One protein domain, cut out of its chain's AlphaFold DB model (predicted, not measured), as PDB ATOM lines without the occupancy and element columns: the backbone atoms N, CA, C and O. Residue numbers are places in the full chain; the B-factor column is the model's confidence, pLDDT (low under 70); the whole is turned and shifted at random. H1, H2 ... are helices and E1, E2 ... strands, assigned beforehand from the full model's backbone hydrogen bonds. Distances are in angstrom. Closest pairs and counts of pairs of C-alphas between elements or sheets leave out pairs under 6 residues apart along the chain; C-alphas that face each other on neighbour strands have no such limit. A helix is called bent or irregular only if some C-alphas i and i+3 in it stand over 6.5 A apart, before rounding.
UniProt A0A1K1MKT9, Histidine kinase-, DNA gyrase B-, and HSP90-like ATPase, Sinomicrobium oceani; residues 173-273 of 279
ATOM      1  N   PHE A 173     209.825 195.455 215.474       97.69
ATOM      2  CA  PHE A 173     210.996 194.595 215.611       97.69
ATOM      3  C   PHE A 173     212.160 195.314 216.298       97.69
ATOM      4  O   PHE A 173     212.748 194.764 217.231       97.69
ATOM      5  N   ILE A 174     212.436 196.564 215.917       97.00
ATOM      6  CA  ILE A 174     213.482 197.381 216.552       97.00
ATOM      7  C   ILE A 174     213.168 197.580 218.041       97.00
ATOM      8  O   ILE A 174     214.017 197.341 218.901       97.00
ATOM      9  N   ASN A 175     211.919 197.926 218.365       96.38
ATOM     10  CA  ASN A 175     211.442 198.048 219.740       96.38
ATOM     11  C   ASN A 175     211.543 196.729 220.514       96.38
ATOM     12  O   ASN A 175     211.871 196.739 221.700       96.38
ATOM     13  N   PHE A 176     211.250 195.598 219.870       97.62
ATOM     14  CA  PHE A 176     211.416 194.286 220.484       97.62
ATOM     15  C   PHE A 176     212.882 194.029 220.846       97.62
ATOM     16  O   PHE A 176     213.147 193.617 221.972       97.62
ATOM     17  N   LEU A 177     213.829 194.305 219.944       98.12
ATOM     18  CA  LEU A 177     215.256 194.133 220.226       98.12
ATOM     19  C   LEU A 177     215.730 195.072 221.341       98.12
ATOM     20  O   LEU A 177     216.433 194.631 222.252       98.12
ATOM     21  N   ALA A 178     215.292 196.333 221.328       97.38
ATOM     22  CA  ALA A 178     215.561 197.280 222.406       97.38
ATOM     23  C   ALA A 178     215.050 196.753 223.760       97.38
ATOM     24  O   ALA A 178     215.786 196.767 224.744       97.38
ATOM     25  N   SER A 179     213.826 196.221 223.811       95.88
ATOM     26  CA  SER A 179     213.252 195.608 225.016       95.88
ATOM     27  C   SER A 179     213.994 194.344 225.454       95.88
ATOM     28  O   SER A 179     214.279 194.167 226.639       95.88
ATOM     29  N   GLU A 180     214.323 193.456 224.522       96.25
ATOM     30  CA  GLU A 180     214.957 192.171 224.823       96.25
ATOM     31  C   GLU A 180     216.393 192.349 225.336       96.25
ATOM     32  O   GLU A 180     216.789 191.690 226.301       96.25
ATOM     33  N   PHE A 181     217.156 193.272 224.737       96.62
ATOM     34  CA  PHE A 181     218.598 193.400 224.956       96.62
ATOM     35  C   PHE A 181     219.031 194.689 225.659       96.62
ATOM     36  O   PHE A 181     220.150 194.735 226.160       96.62
ATOM     37  N   GLY A 182     218.191 195.722 225.756       96.00
ATOM     38  CA  GLY A 182     218.585 197.036 226.285       96.00
ATOM     39  C   GLY A 182     219.166 196.988 227.698       96.00
ATOM     40  O   GLY A 182     220.174 197.631 227.982       96.00
ATOM     41  N   TRP A 183     218.602 196.148 228.569       94.88
ATOM     42  CA  TRP A 183     219.125 195.942 229.922       94.88
ATOM     43  C   TRP A 183     220.540 195.331 229.920       94.88
ATOM     44  O   TRP A 183     221.351 195.658 230.787       94.88
ATOM     45  N   PHE A 184     220.837 194.455 228.956       94.25
ATOM     46  CA  PHE A 184     222.117 193.765 228.813       94.25
ATOM     47  C   PHE A 184     223.161 194.658 228.144       94.25
ATOM     48  O   PHE A 184     224.307 194.700 228.585       94.25
ATOM     49  N   LEU A 185     222.760 195.410 227.119       95.12
ATOM     50  CA  LEU A 185     223.621 196.393 226.471       95.12
ATOM     51  C   LEU A 185     224.005 197.504 227.447       95.12
ATOM     52  O   LEU A 185     225.181 197.832 227.551       95.12
ATOM     53  N   PHE A 186     223.059 198.002 228.252       94.19
ATOM     54  CA  PHE A 186     223.380 198.981 229.289       94.19
ATOM     55  C   PHE A 186     224.344 198.414 230.340       94.19
ATOM     56  O   PHE A 186     225.281 199.102 230.741       94.19
ATOM     57  N   LEU A 187     224.136 197.165 230.775       91.88
ATOM     58  CA  LEU A 187     225.024 196.499 231.734       91.88
ATOM     59  C   LEU A 187     226.477 196.459 231.249       91.88
ATOM     60  O   LEU A 187     227.393 196.603 232.050       91.88
ATOM     61  N   ASN A 188     226.668 196.258 229.945       90.69
ATOM     62  CA  ASN A 188     227.969 196.063 229.312       90.69
ATOM     63  C   ASN A 188     228.410 197.279 228.476       90.69
ATOM     64  O   ASN A 188     229.262 197.140 227.595       90.69
ATOM     65  N   LYS A 189     227.844 198.466 228.738       88.94
ATOM     66  CA  LYS A 189     228.015 199.666 227.898       88.94
ATOM     67  C   LYS A 189     229.466 200.129 227.746       88.94
ATOM     68  O   LYS A 189     229.826 200.681 226.717       88.94
ATOM     69  N   GLU A 190     230.317 199.873 228.736       87.38
ATOM     70  CA  GLU A 190     231.739 200.241 228.678       87.38
ATOM     71  C   GLU A 190     232.622 199.138 228.065       87.38
ATOM     72  O   GLU A 190     233.798 199.369 227.796       87.38
ATOM     73  N   SER A 191     232.073 197.939 227.847       87.44
ATOM     74  CA  SER A 191     232.761 196.804 227.211       87.44
ATOM     75  C   SER A 191     232.474 196.726 225.702       87.44
ATOM     76  O   SER A 191     232.711 195.693 225.078       87.44
ATOM     77  N   ASP A 192     231.940 197.808 225.127       87.88
ATOM     78  CA  ASP A 192     231.588 197.974 223.709       87.88
ATOM     79  C   ASP A 192     230.626 196.903 223.161       87.88
ATOM     80  O   ASP A 192     230.716 196.498 221.999       87.88
ATOM     81  N   TYR A 193     229.698 196.428 224.002       94.81
ATOM     82  CA  TYR A 193     228.684 195.465 223.574       94.81
ATOM     83  C   TYR A 193     227.633 196.138 222.693       94.81
ATOM     84  O   TYR A 193     227.024 197.129 223.098       94.81
ATOM     85  N   LYS A 194     227.398 195.587 221.500       97.38
ATOM     86  CA  LYS A 194     226.562 196.197 220.461       97.38
ATOM     87  C   LYS A 194     225.715 195.173 219.724       97.38
ATOM     88  O   LYS A 194     226.158 194.063 219.433       97.38
ATOM     89  N   ILE A 195     224.517 195.609 219.347       98.56
ATOM     90  CA  ILE A 195     223.693 194.961 218.327       98.56
ATOM     91  C   ILE A 195     223.517 195.964 217.196       98.56
ATOM     92  O   ILE A 195     223.158 197.114 217.454       98.56
ATOM     93  N   LYS A 196     223.769 195.530 215.961       98.62
ATOM     94  CA  LYS A 196     223.633 196.348 214.755       98.62
ATOM     95  C   LYS A 196     222.621 195.751 213.791       98.62
ATOM     96  O   LYS A 196     222.522 194.533 213.687       98.62
ATOM     97  N   ILE A 197     221.905 196.612 213.080       98.38
ATOM     98  CA  ILE A 197     221.019 196.263 211.973       98.38
ATOM     99  C   ILE A 197     221.481 197.071 210.762       98.38
ATOM    100  O   ILE A 197     221.452 198.300 210.811       98.38
ATOM    101  N   ASN A 198     221.944 196.399 209.705       97.81
ATOM    102  CA  ASN A 198     222.518 197.020 208.505       97.81
ATOM    103  C   ASN A 198     223.555 198.114 208.851       97.81
ATOM    104  O   ASN A 198     223.504 199.235 208.345       97.81
ATOM    105  N   GLY A 199     224.465 197.810 209.784       97.56
ATOM    106  CA  GLY A 199     225.491 198.733 210.280       97.56
ATOM    107  C   GLY A 199     225.041 199.756 211.334       97.56
ATOM    108  O   GLY A 199     225.904 200.354 211.982       97.56
ATOM    109  N   GLN A 200     223.738 199.947 211.564       97.38
ATOM    110  CA  GLN A 200     223.220 200.895 212.554       97.38
ATOM    111  C   GLN A 200     223.027 200.230 213.922       97.38
ATOM    112  O   GLN A 200     222.333 199.222 214.040       97.38
ATOM    113  N   GLU A 201     223.616 200.802 214.972       97.31
ATOM    114  CA  GLU A 201     223.428 200.325 216.346       97.31
ATOM    115  C   GLU A 201     221.977 200.513 216.803       97.31
ATOM    116  O   GLU A 201     221.360 201.547 216.538       97.31
ATOM    117  N   ILE A 202     221.429 199.508 217.494       95.81
ATOM    118  CA  ILE A 202     220.082 199.626 218.056       95.81
ATOM    119  C   ILE A 202     220.072 200.689 219.157       95.81
ATOM    120  O   ILE A 202     220.909 200.677 220.062       95.81
ATOM    121  N   ASP A 203     219.088 201.582 219.115       95.19
ATOM    122  CA  ASP A 203     218.900 202.574 220.165       95.19
ATOM    123  C   ASP A 203     217.937 202.054 221.238       95.19
ATOM    124  O   ASP A 203     216.712 202.153 221.119       95.19
ATOM    125  N   TYR A 204     218.494 201.508 222.320       95.38
ATOM    126  CA  TYR A 204     217.705 201.089 223.476       95.38
ATOM    127  C   TYR A 204     217.323 202.248 224.414       95.38
ATOM    128  O   TYR A 204     216.519 202.037 225.324       95.38
ATOM    129  N   TRP A 205     217.837 203.472 224.217       95.44
ATOM    130  CA  TRP A 205     217.394 204.633 225.001       95.44
ATOM    131  C   TRP A 205     215.953 205.019 224.683       95.44
ATOM    132  O   TRP A 205     215.246 205.502 225.565       95.44
ATOM    133  N   SER A 206     215.485 204.709 223.472       92.69
ATOM    134  CA  SER A 206     214.097 204.895 223.029       92.69
ATOM    135  C   SER A 206     213.041 204.275 223.961       92.69
ATOM    136  O   SER A 206     211.904 204.746 224.016       92.69
ATOM    137  N   ILE A 207     213.401 203.243 224.734       94.00
ATOM    138  CA  ILE A 207     212.493 202.560 225.669       94.00
ATOM    139  C   ILE A 207     212.732 202.925 227.142       94.00
ATOM    140  O   ILE A 207     212.055 202.378 228.020       94.00
ATOM    141  N   ILE A 208     213.666 203.833 227.438       95.44
ATOM    142  CA  ILE A 208     213.941 204.306 228.799       95.44
ATOM    143  C   ILE A 208     212.937 205.403 229.169       95.44
ATOM    144  O   ILE A 208     212.745 206.382 228.456       95.44
ATOM    145  N   GLY A 209     212.268 205.215 230.305       95.12
ATOM    146  CA  GLY A 209     211.251 206.123 230.824       95.12
ATOM    147  C   GLY A 209     211.705 207.017 231.973       95.12
ATOM    148  O   GLY A 209     211.130 208.083 232.162       95.12
ATOM    149  N   ASP A 210     212.656 206.575 232.792       95.69
ATOM    150  CA  ASP A 210     213.359 207.398 233.789       95.69
ATOM    151  C   ASP A 210     214.781 206.848 233.934       95.69
ATOM    152  O   ASP A 210     214.992 205.634 233.850       95.69
ATOM    153  N   PHE A 211     215.744 207.737 234.148       97.19
ATOM    154  CA  PHE A 211     217.152 207.405 234.293       97.19
ATOM    155  C   PHE A 211     217.782 208.255 235.385       97.19
ATOM    156  O   PHE A 211     217.666 209.481 235.373       97.19
ATOM    157  N   ARG A 212     218.475 207.613 236.327       97.19
ATOM    158  CA  ARG A 212     219.201 208.314 237.388       97.19
ATOM    159  C   ARG A 212     220.554 207.679 237.616       97.19
ATOM    160  O   ARG A 212     220.646 206.462 237.737       97.19
ATOM    161  N   GLU A 213     221.567 208.516 237.769       96.38
ATOM    162  CA  GLU A 213     222.880 208.105 238.249       96.38
ATOM    163  C   GLU A 213     223.244 208.878 239.506       96.38
ATOM    164  O   GLU A 213     223.053 210.092 239.591       96.38
ATOM    165  N   PHE A 214     223.750 208.159 240.500       95.75
ATOM    166  CA  PHE A 214     224.197 208.732 241.760       95.75
ATOM    167  C   PHE A 214     225.296 207.864 242.372       95.75
ATOM    168  O   PHE A 214     225.548 206.740 241.930       95.75
ATOM    169  N   LYS A 215     225.997 208.416 243.361       95.62
ATOM    170  CA  LYS A 215     227.053 207.713 244.087       95.62
ATOM    171  C   LYS A 215     226.628 207.505 245.528       95.62
ATOM    172  O   LYS A 215     226.088 208.424 246.130       95.62
ATOM    173  N   GLU A 216     226.950 206.344 246.073       94.44
ATOM    174  CA  GLU A 216     226.754 206.036 247.487       94.44
ATOM    175  C   GLU A 216     228.047 205.486 248.078       94.44
ATOM    176  O   GLU A 216     228.688 204.616 247.484       94.44
ATOM    177  N   THR A 217     228.429 205.980 249.254       93.25
ATOM    178  CA  THR A 217     229.603 205.486 249.977       93.25
ATOM    179  C   THR A 217     229.150 204.629 251.149       93.25
ATOM    180  O   THR A 217     228.532 205.120 252.090       93.25
ATOM    181  N   ILE A 218     229.487 203.341 251.115       90.06
ATOM    182  CA  ILE A 218     229.138 202.375 252.162       90.06
ATOM    183  C   ILE A 218     230.435 201.757 252.672       90.06
ATOM    184  O   ILE A 218     231.215 201.217 251.892       90.06
ATOM    185  N   ASN A 219     230.685 201.840 253.982       90.12
ATOM    186  CA  ASN A 219     231.897 201.304 254.618       90.12
ATOM    187  C   ASN A 219     233.209 201.773 253.949       90.12
ATOM    188  O   ASN A 219     234.151 200.998 253.801       90.12
ATOM    189  N   GLY A 220     233.261 203.036 253.511       87.19
ATOM    190  CA  GLY A 220     234.432 203.618 252.844       87.19
ATOM    191  C   GLY A 220     234.632 203.195 251.384       87.19
ATOM    192  O   GLY A 220     235.632 203.576 250.787       87.19
ATOM    193  N   GLN A 221     233.703 202.436 250.793       88.94
ATOM    194  CA  GLN A 221     233.716 202.085 249.372       88.94
ATOM    195  C   GLN A 221     232.674 202.900 248.607       88.94
ATOM    196  O   GLN A 221     231.518 202.971 249.027       88.94
ATOM    197  N   THR A 222     233.079 203.491 247.483       91.88
ATOM    198  CA  THR A 222     232.199 204.259 246.596       91.88
ATOM    199  C   THR A 222     231.557 203.345 245.553       91.88
ATOM    200  O   THR A 222     232.237 202.658 244.787       91.88
ATOM    201  N   PHE A 223     230.230 203.383 245.480       94.25
ATOM    202  CA  PHE A 223     229.435 202.688 244.478       94.25
ATOM    203  C   PHE A 223     228.790 203.698 243.540       94.25
ATOM    204  O   PHE A 223     228.125 204.633 243.978       94.25
ATOM    205  N   HIS A 224     228.979 203.497 242.243       94.88
ATOM    206  CA  HIS A 224     228.249 204.193 241.196       94.88
ATOM    207  C   HIS A 224     226.976 203.409 240.900       94.88
ATOM    208  O   HIS A 224     227.041 202.238 240.526       94.88
ATOM    209  N   ILE A 225     225.827 204.047 241.086       96.19
ATOM    210  CA  ILE A 225     224.524 203.414 240.942       96.19
ATOM    211  C   ILE A 225     223.809 204.047 239.754       96.19
ATOM    212  O   ILE A 225     223.569 205.253 239.756       96.19
ATOM    213  N   SER A 226     223.436 203.227 238.772       96.75
ATOM    214  CA  SER A 226     222.549 203.617 237.675       96.75
ATOM    215  C   SER A 226     221.192 202.939 237.861       96.75
ATOM    216  O   SER A 226     221.095 201.715 237.936       96.75
ATOM    217  N   TYR A 227     220.132 203.732 237.928       96.69
ATOM    218  CA  TYR A 227     218.748 203.279 237.958       96.69
ATOM    219  C   TYR A 227     218.084 203.563 236.614       96.69
ATOM    220  O   TYR A 227     218.171 204.679 236.101       96.69
ATOM    221  N   ILE A 228     217.381 202.562 236.084       96.88
ATOM    222  CA  ILE A 228     216.584 202.681 234.864       96.88
ATOM    223  C   ILE A 228     215.161 202.219 235.149       96.88
ATOM    224  O   ILE A 228     214.953 201.099 235.621       96.88
ATOM    225  N   ARG A 229     214.184 203.060 234.803       95.69
ATOM    226  CA  ARG A 229     212.791 202.659 234.595       95.69
ATOM    227  C   ARG A 229     212.565 202.484 233.104       95.69
ATOM    228  O   ARG A 229     212.789 203.418 232.339       95.69
ATOM    229  N   TRP A 230     212.070 201.330 232.695       95.19
ATOM    230  CA  TRP A 230     211.752 201.041 231.301       95.19
ATOM    231  C   TRP A 230     210.271 201.327 231.031       95.19
ATOM    232  O   TRP A 230     209.412 201.056 231.870       95.19
ATOM    233  N   ASN A 231     209.954 201.862 229.852       93.75
ATOM    234  CA  ASN A 231     208.570 202.073 229.405       93.75
ATOM    235  C   ASN A 231     207.895 200.773 228.932       93.75
ATOM    236  O   ASN A 231     206.698 200.765 228.662       93.75
ATOM    237  N   LYS A 232     208.663 199.687 228.797       91.25
ATOM    238  CA  LYS A 232     208.224 198.383 228.290       91.25
ATOM    239  C   LYS A 232     208.793 197.265 229.163       91.25
ATOM    240  O   LYS A 232     209.809 197.456 229.832       91.25
ATOM    241  N   ASN A 233     208.173 196.086 229.102       91.25
ATOM    242  CA  ASN A 233     208.792 194.860 229.607       91.25
ATOM    243  C   ASN A 233     210.164 194.650 228.945       91.25
ATOM    244  O   ASN A 233     210.333 194.946 227.759       91.25
ATOM    245  N   ILE A 234     211.115 194.118 229.711       92.75
ATOM    246  CA  ILE A 234     212.476 193.822 229.248       92.75
ATOM    247  C   ILE A 234     212.735 192.311 229.183       92.75
ATOM    248  O   ILE A 234     212.045 191.534 229.843       92.75
ATOM    249  N   GLY A 235     213.750 191.895 228.419       87.88
ATOM    250  CA  GLY A 235     214.159 190.486 228.232       87.88
ATOM    251  C   GLY A 235     214.808 189.804 229.451       87.88
ATOM    252  O   GLY A 235     215.412 188.728 229.341       87.88
ATOM    253  N   ASP A 236     214.713 190.413 230.631       88.38
ATOM    254  CA  ASP A 236     215.166 189.845 231.899       88.38
ATOM    255  C   ASP A 236     214.177 190.154 233.024       88.38
ATOM    256  O   ASP A 236     213.205 190.892 232.865       88.38
ATOM    257  N   LYS A 237     214.404 189.549 234.186       88.75
ATOM    258  CA  LYS A 237     213.679 189.917 235.402       88.75
ATOM    259  C   LYS A 237     214.273 191.198 235.994       88.75
ATOM    260  O   LYS A 237     215.381 191.600 235.657       88.75
ATOM    261  N   TYR A 238     213.557 191.817 236.926       90.81
ATOM    262  CA  TYR A 238     214.040 193.035 237.573       90.81
ATOM    263  C   TYR A 238     215.048 192.686 238.668       90.81
ATOM    264  O   TYR A 238     214.724 192.012 239.661       90.81
ATOM    265  N   TYR A 239     216.283 193.130 238.448       91.94
ATOM    266  CA  TYR A 239     217.443 192.813 239.265       91.94
ATOM    267  C   TYR A 239     218.199 194.068 239.711       91.94
ATOM    268  O   TYR A 239     218.251 195.083 239.012       91.94
ATOM    269  N   TYR A 240     218.834 193.941 240.874       93.56
ATOM    270  CA  TYR A 240     220.082 194.621 241.188       93.56
ATOM    271  C   TYR A 240     221.222 193.825 240.547       93.56
ATOM    272  O   TYR A 240     221.406 192.658 240.900       93.56
ATOM    273  N   TYR A 241     221.963 194.436 239.630       93.69
ATOM    274  CA  TYR A 241     223.172 193.895 239.017       93.69
ATOM    275  C   TYR A 241     224.389 194.479 239.739       93.69
ATOM    276  O   TYR A 241     224.573 195.695 239.747       93.69
ATOM    277  N   PHE A 242     225.209 193.629 240.356       92.56
ATOM    278  CA  PHE A 242     226.413 194.039 241.075       92.56
ATOM    279  C   PHE A 242     227.640 193.779 240.203       92.56
ATOM    280  O   PHE A 242     227.933 192.632 239.858       92.56
ATOM    281  N   LEU A 243     228.356 194.849 239.868       90.56
ATOM    282  CA  LEU A 243     229.552 194.849 239.037       90.56
ATOM    283  C   LEU A 243     230.787 195.170 239.889       90.56
ATOM    284  O   LEU A 243     230.762 196.085 240.721       90.56
ATOM    285  N   ASN A 244     231.883 194.444 239.664       88.00
ATOM    286  CA  ASN A 244     233.185 194.810 240.228       88.00
ATOM    287  C   ASN A 244     233.828 195.975 239.448       88.00
ATOM    288  O   ASN A 244     233.303 196.427 238.434       88.00
ATOM    289  N   HIS A 245     235.002 196.429 239.884       85.62
ATOM    290  CA  HIS A 245     235.750 197.510 239.228       85.62
ATOM    291  C   HIS A 245     236.193 197.201 237.785       85.62
ATOM    292  O   HIS A 245     236.465 198.125 237.025       85.62
ATOM    293  N   GLU A 246     236.231 195.924 237.394       83.69
ATOM    294  CA  GLU A 246     236.473 195.472 236.015       83.69
ATOM    295  C   GLU A 246     235.181 195.379 235.187       83.69
ATOM    296  O   GLU A 246     235.204 194.874 234.070       83.69
ATOM    297  N   GLN A 247     234.045 195.825 235.735       82.62
ATOM    298  CA  GLN A 247     232.721 195.768 235.105       82.62
ATOM    299  C   GLN A 247     232.211 194.359 234.814       82.62
ATOM    300  O   GLN A 247     231.339 194.149 233.974       82.62
ATOM    301  N   LYS A 248     232.720 193.376 235.553       84.06
ATOM    302  CA  LYS A 248     232.208 192.011 235.518       84.06
ATOM    303  C   LYS A 248     231.104 191.861 236.548       84.06
ATOM    304  O   LYS A 248     231.267 192.263 237.704       84.06
ATOM    305  N   GLU A 249     229.996 191.239 236.149       86.06
ATOM    306  CA  GLU A 249     228.933 190.897 237.091       86.06
ATOM    307  C   GLU A 249     229.424 189.856 238.096       86.06
ATOM    308  O   GLU A 249     229.692 188.700 237.760       86.06
ATOM    309  N   VAL A 250     229.458 190.254 239.365       88.12
ATOM    310  CA  VAL A 250     229.791 189.364 240.479       88.12
ATOM    311  C   VAL A 250     228.548 188.738 241.097       88.12
ATOM    312  O   VAL A 250     228.598 187.591 241.540       88.12
ATOM    313  N   GLU A 251     227.410 189.429 241.086       87.88
ATOM    314  CA  GLU A 251     226.151 188.939 241.647       87.88
ATOM    315  C   GLU A 251     224.950 189.653 241.011       87.88
ATOM    316  O   GLU A 251     225.061 190.788 240.552       87.88
ATOM    317  N   ARG A 252     223.774 189.016 241.048       90.06
ATOM    318  CA  ARG A 252     222.494 189.699 240.837       90.06
ATOM    319  C   ARG A 252     221.457 189.269 241.867       90.06
ATOM    320  O   ARG A 252     221.424 188.101 242.258       90.06
ATOM    321  N   LYS A 253     220.586 190.189 242.286       91.31
ATOM    322  CA  LYS A 253     219.509 189.925 243.264       91.31
ATOM    323  C   LYS A 253     218.186 190.481 242.793       91.31
ATOM    324  O   LYS A 253     218.142 191.582 242.254       91.31
ATOM    325  N   HIS A 254     217.111 189.724 242.997       89.62
ATOM    326  CA  HIS A 254     215.765 190.197 242.687       89.62
ATOM    327  C   HIS A 254     215.463 191.487 243.437       89.62
ATOM    328  O   HIS A 254     215.749 191.598 244.629       89.62
ATOM    329  N   THR A 255     214.844 192.437 242.747       87.56
ATOM    330  CA  THR A 255     214.272 193.599 243.418       87.56
ATOM    331  C   THR A 255     213.007 193.207 244.182       87.56
ATOM    332  O   THR A 255     212.323 192.233 243.851       87.56
ATOM    333  N   SER A 256     212.682 193.953 245.237       82.00
ATOM    334  CA  SER A 256     211.451 193.748 246.015       82.00
ATOM    335  C   SER A 256     210.194 194.229 245.276       82.00
ATOM    336  O   SER A 256     209.091 193.786 245.587       82.00
ATOM    337  N   PHE A 257     210.348 195.069 244.247       73.44
ATOM    338  CA  PHE A 257     209.274 195.605 243.400       73.44
ATOM    339  C   PHE A 257     208.854 194.649 242.266       73.44
ATOM    340  O   PHE A 257     208.524 195.074 241.165       73.44
ATOM    341  N   ASN A 258     208.849 193.341 242.531       61.69
ATOM    342  CA  ASN A 258     208.443 192.298 241.577       61.69
ATOM    343  C   ASN A 258     206.961 191.877 241.721       61.69
ATOM    344  O   ASN A 258     206.518 190.908 241.101       61.69
ATOM    345  N   ASN A 259     206.181 192.578 242.551       55.16
ATOM    346  CA  ASN A 259     204.774 192.256 242.780       55.16
ATOM    347  C   ASN A 259     203.902 192.747 241.614       55.16
ATOM    348  O   ASN A 259     203.867 193.934 241.306       55.16
ATOM    349  N   LYS A 260     203.166 191.801 241.015       55.19
ATOM    350  CA  LYS A 260     202.363 191.846 239.771       55.19
ATOM    351  C   LYS A 260     201.298 192.956 239.637       55.19
ATOM    352  O   LYS A 260     200.498 192.895 238.714       55.19
ATOM    353  N   ALA A 261     201.221 193.906 240.563       55.44
ATOM    354  CA  ALA A 261     200.163 194.914 240.610       55.44
ATOM    355  C   ALA A 261     200.553 196.256 239.967       55.44
ATOM    356  O   ALA A 261     199.682 197.099 239.777       55.44
ATOM    357  N   ILE A 262     201.836 196.475 239.656       61.50
ATOM    358  CA  ILE A 262     202.324 197.736 239.086       61.50
ATOM    359  C   ILE A 262     203.240 197.405 237.906       61.50
ATOM    360  O   ILE A 262     204.229 196.692 238.086       61.50
ATOM    361  N   ASP A 263     202.923 197.933 236.719       75.06
ATOM    362  CA  ASP A 263     203.787 197.911 235.528       75.06
ATOM    363  C   ASP A 263     205.018 198.801 235.764       75.06
ATOM    364  O   ASP A 263     205.138 199.926 235.278       75.06
ATOM    365  N   PHE A 264     205.926 198.308 236.604       87.38
ATOM    366  CA  PHE A 264     207.145 198.991 237.007       87.38
ATOM    367  C   PHE A 264     208.365 198.190 236.558       87.38
ATOM    368  O   PHE A 264     209.007 197.478 237.332       87.38
ATOM    369  N   HIS A 265     208.677 198.301 235.273       92.44
ATOM    370  CA  HIS A 265     209.843 197.670 234.666       92.44
ATOM    371  C   HIS A 265     211.101 198.444 235.056       92.44
ATOM    372  O   HIS A 265     211.189 199.647 234.804       92.44
ATOM    373  N   HIS A 266     212.078 197.788 235.681       94.19
ATOM    374  CA  HIS A 266     213.272 198.483 236.160       94.19
ATOM    375  C   HIS A 266     214.513 197.597 236.233       94.19
ATOM    376  O   HIS A 266     214.433 196.374 236.362       94.19
ATOM    377  N   SER A 267     215.664 198.263 236.208       95.44
ATOM    378  CA  SER A 267     216.986 197.672 236.401       95.44
ATOM    379  C   SER A 267     217.830 198.606 237.263       95.44
ATOM    380  O   SER A 267     217.751 199.828 237.121       95.44
ATOM    381  N   VAL A 268     218.627 198.037 238.168       96.00
ATOM    382  CA  VAL A 268     219.570 198.799 238.995       96.00
ATOM    383  C   VAL A 268     220.959 198.219 238.807       96.00
ATOM    384  O   VAL A 268     221.166 197.034 239.047       96.00
ATOM    385  N   TYR A 269     221.906 199.052 238.413       95.50
ATOM    386  CA  TYR A 269     223.294 198.685 238.165       95.50
ATOM    387  C   TYR A 269     224.157 199.305 239.251       95.50
ATOM    388  O   TYR A 269     224.102 200.512 239.459       95.50
ATOM    389  N   ILE A 270     224.919 198.484 239.967       95.19
ATOM    390  CA  ILE A 270     225.729 198.898 241.113       95.19
ATOM    391  C   ILE A 270     227.174 198.547 240.791       95.19
ATOM    392  O   ILE A 270     227.566 197.383 240.856       95.19
ATOM    393  N   LEU A 271     227.954 199.558 240.426       93.25
ATOM    394  CA  LEU A 271     229.353 199.429 240.050       93.25
ATOM    395  C   LEU A 271     230.250 199.901 241.188       93.25
ATOM    396  O   LEU A 271     230.226 201.071 241.568       93.25
ATOM    397  N   GLN A 272     231.090 199.005 241.697       88.00
ATOM    398  CA  GLN A 272     232.175 199.400 242.589       88.00
ATOM    399  C   GLN A 272     233.270 200.087 241.764       88.00
ATOM    400  O   GLN A 272     233.929 199.427 240.964       88.00
ATOM    401  N   LYS A 273     233.503 201.389 241.967       77.69
ATOM    402  CA  LYS A 273     234.693 202.058 241.421       77.69
ATOM    403  C   LYS A 273     235.710 202.270 242.530       77.69
ATOM    404  O   LYS A 273     235.377 202.737 243.615       77.69
TER     405      LYS A 273
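AT A GLANCE: This is residues 173 to 273 of the 279 residues of the protein "Histidine kinase-, DNA gyrase B-, and HSP90-like ATPase" of Sinomicrobium oceani (UniProt A0A1K1MKT9). A twisted sheet of five strands forms a wall, with the helix H1 over one face, running along the strand E6; beyond H1, away from the sheet, lies the short strand E1. The long hairpin of E2 and E3 makes one edge of the sheet and the shorter hairpin of E4 and E5 the other, with E6 between them. The printed part has 101 residues with two named helices and six named strands, in the order H1 E1 H2 E2 E3 E4 E5 E6; the class is mixed, helices and strands. The sheet's order is E2 E3 E6 E4 E5, mixed, with E6 and E4 parallel and the other neighbours antiparallel. The whole is compact, with a radius of gyration of the C-alphas of 14.1 A, and only just flat, with spans of 46 by 36 by 20 A.

IN THESE COORDINATES: Begin with E2, residues 208 to 218, 27.9 A long, from C-alpha 208 at (213.941, 204.306, 228.799). Next come E3, residues 221 to 230, 28.5 A, E4, residues 239 to 243, and E5, residues 249 to 254. E6, residues 265 to 272, runs 23.8 A to C-alpha 272 at (232.175, 199.400, 242.589). Find C-alpha 173 at (210.996, 194.595, 215.611); from there H1 runs 21.5 A to residue 187. It is irregular: C-alphas 180 and 183 are 7.6 A apart. E1 is residues 194 to 197 and H2 residues 204 to 207.

HOW THE PARTS SIT: In the hairpin E2 and E3, look for N 214 and O 225, 3.0 A apart and within hydrogen-bond range. Between the antiparallel E3 and E6, N 226 and O 269 are 2.9 A apart. E6 and E4 are parallel, with N 270 and O 241 at 2.8 A. In the hairpin E4 and E5, N 240 and O 253 are 2.8 A apart. With H1 on one face, helix and sheet make two layers. H1 is over E6 at a height over the sheet of 11.2 A, along the strands at 9 degrees on the local plane; their closest C-alphas, of Leu 187 and Tyr 269, are 7.0 A apart. H2 touches H1, the closest C-alphas being those of Ala 178 and Tyr 204 at 4.5 A, and only grazes the sheet with residues 204 to 207. E1 pairs with no named strand and is apart from E2 to E6. In H1, 9 of 11 O i to N i+4 pairs are within hydrogen-bond range; H2 is too short for such a pair.

THE WHOLE: The C-alphas farthest apart are those of Asn 198 and Asn 219, 47.3 A. The printed part has no cut and no long link. Its mean pLDDT is 90.7; look for values under 70 at residues 258 to 262, in the short link from E5 to E6.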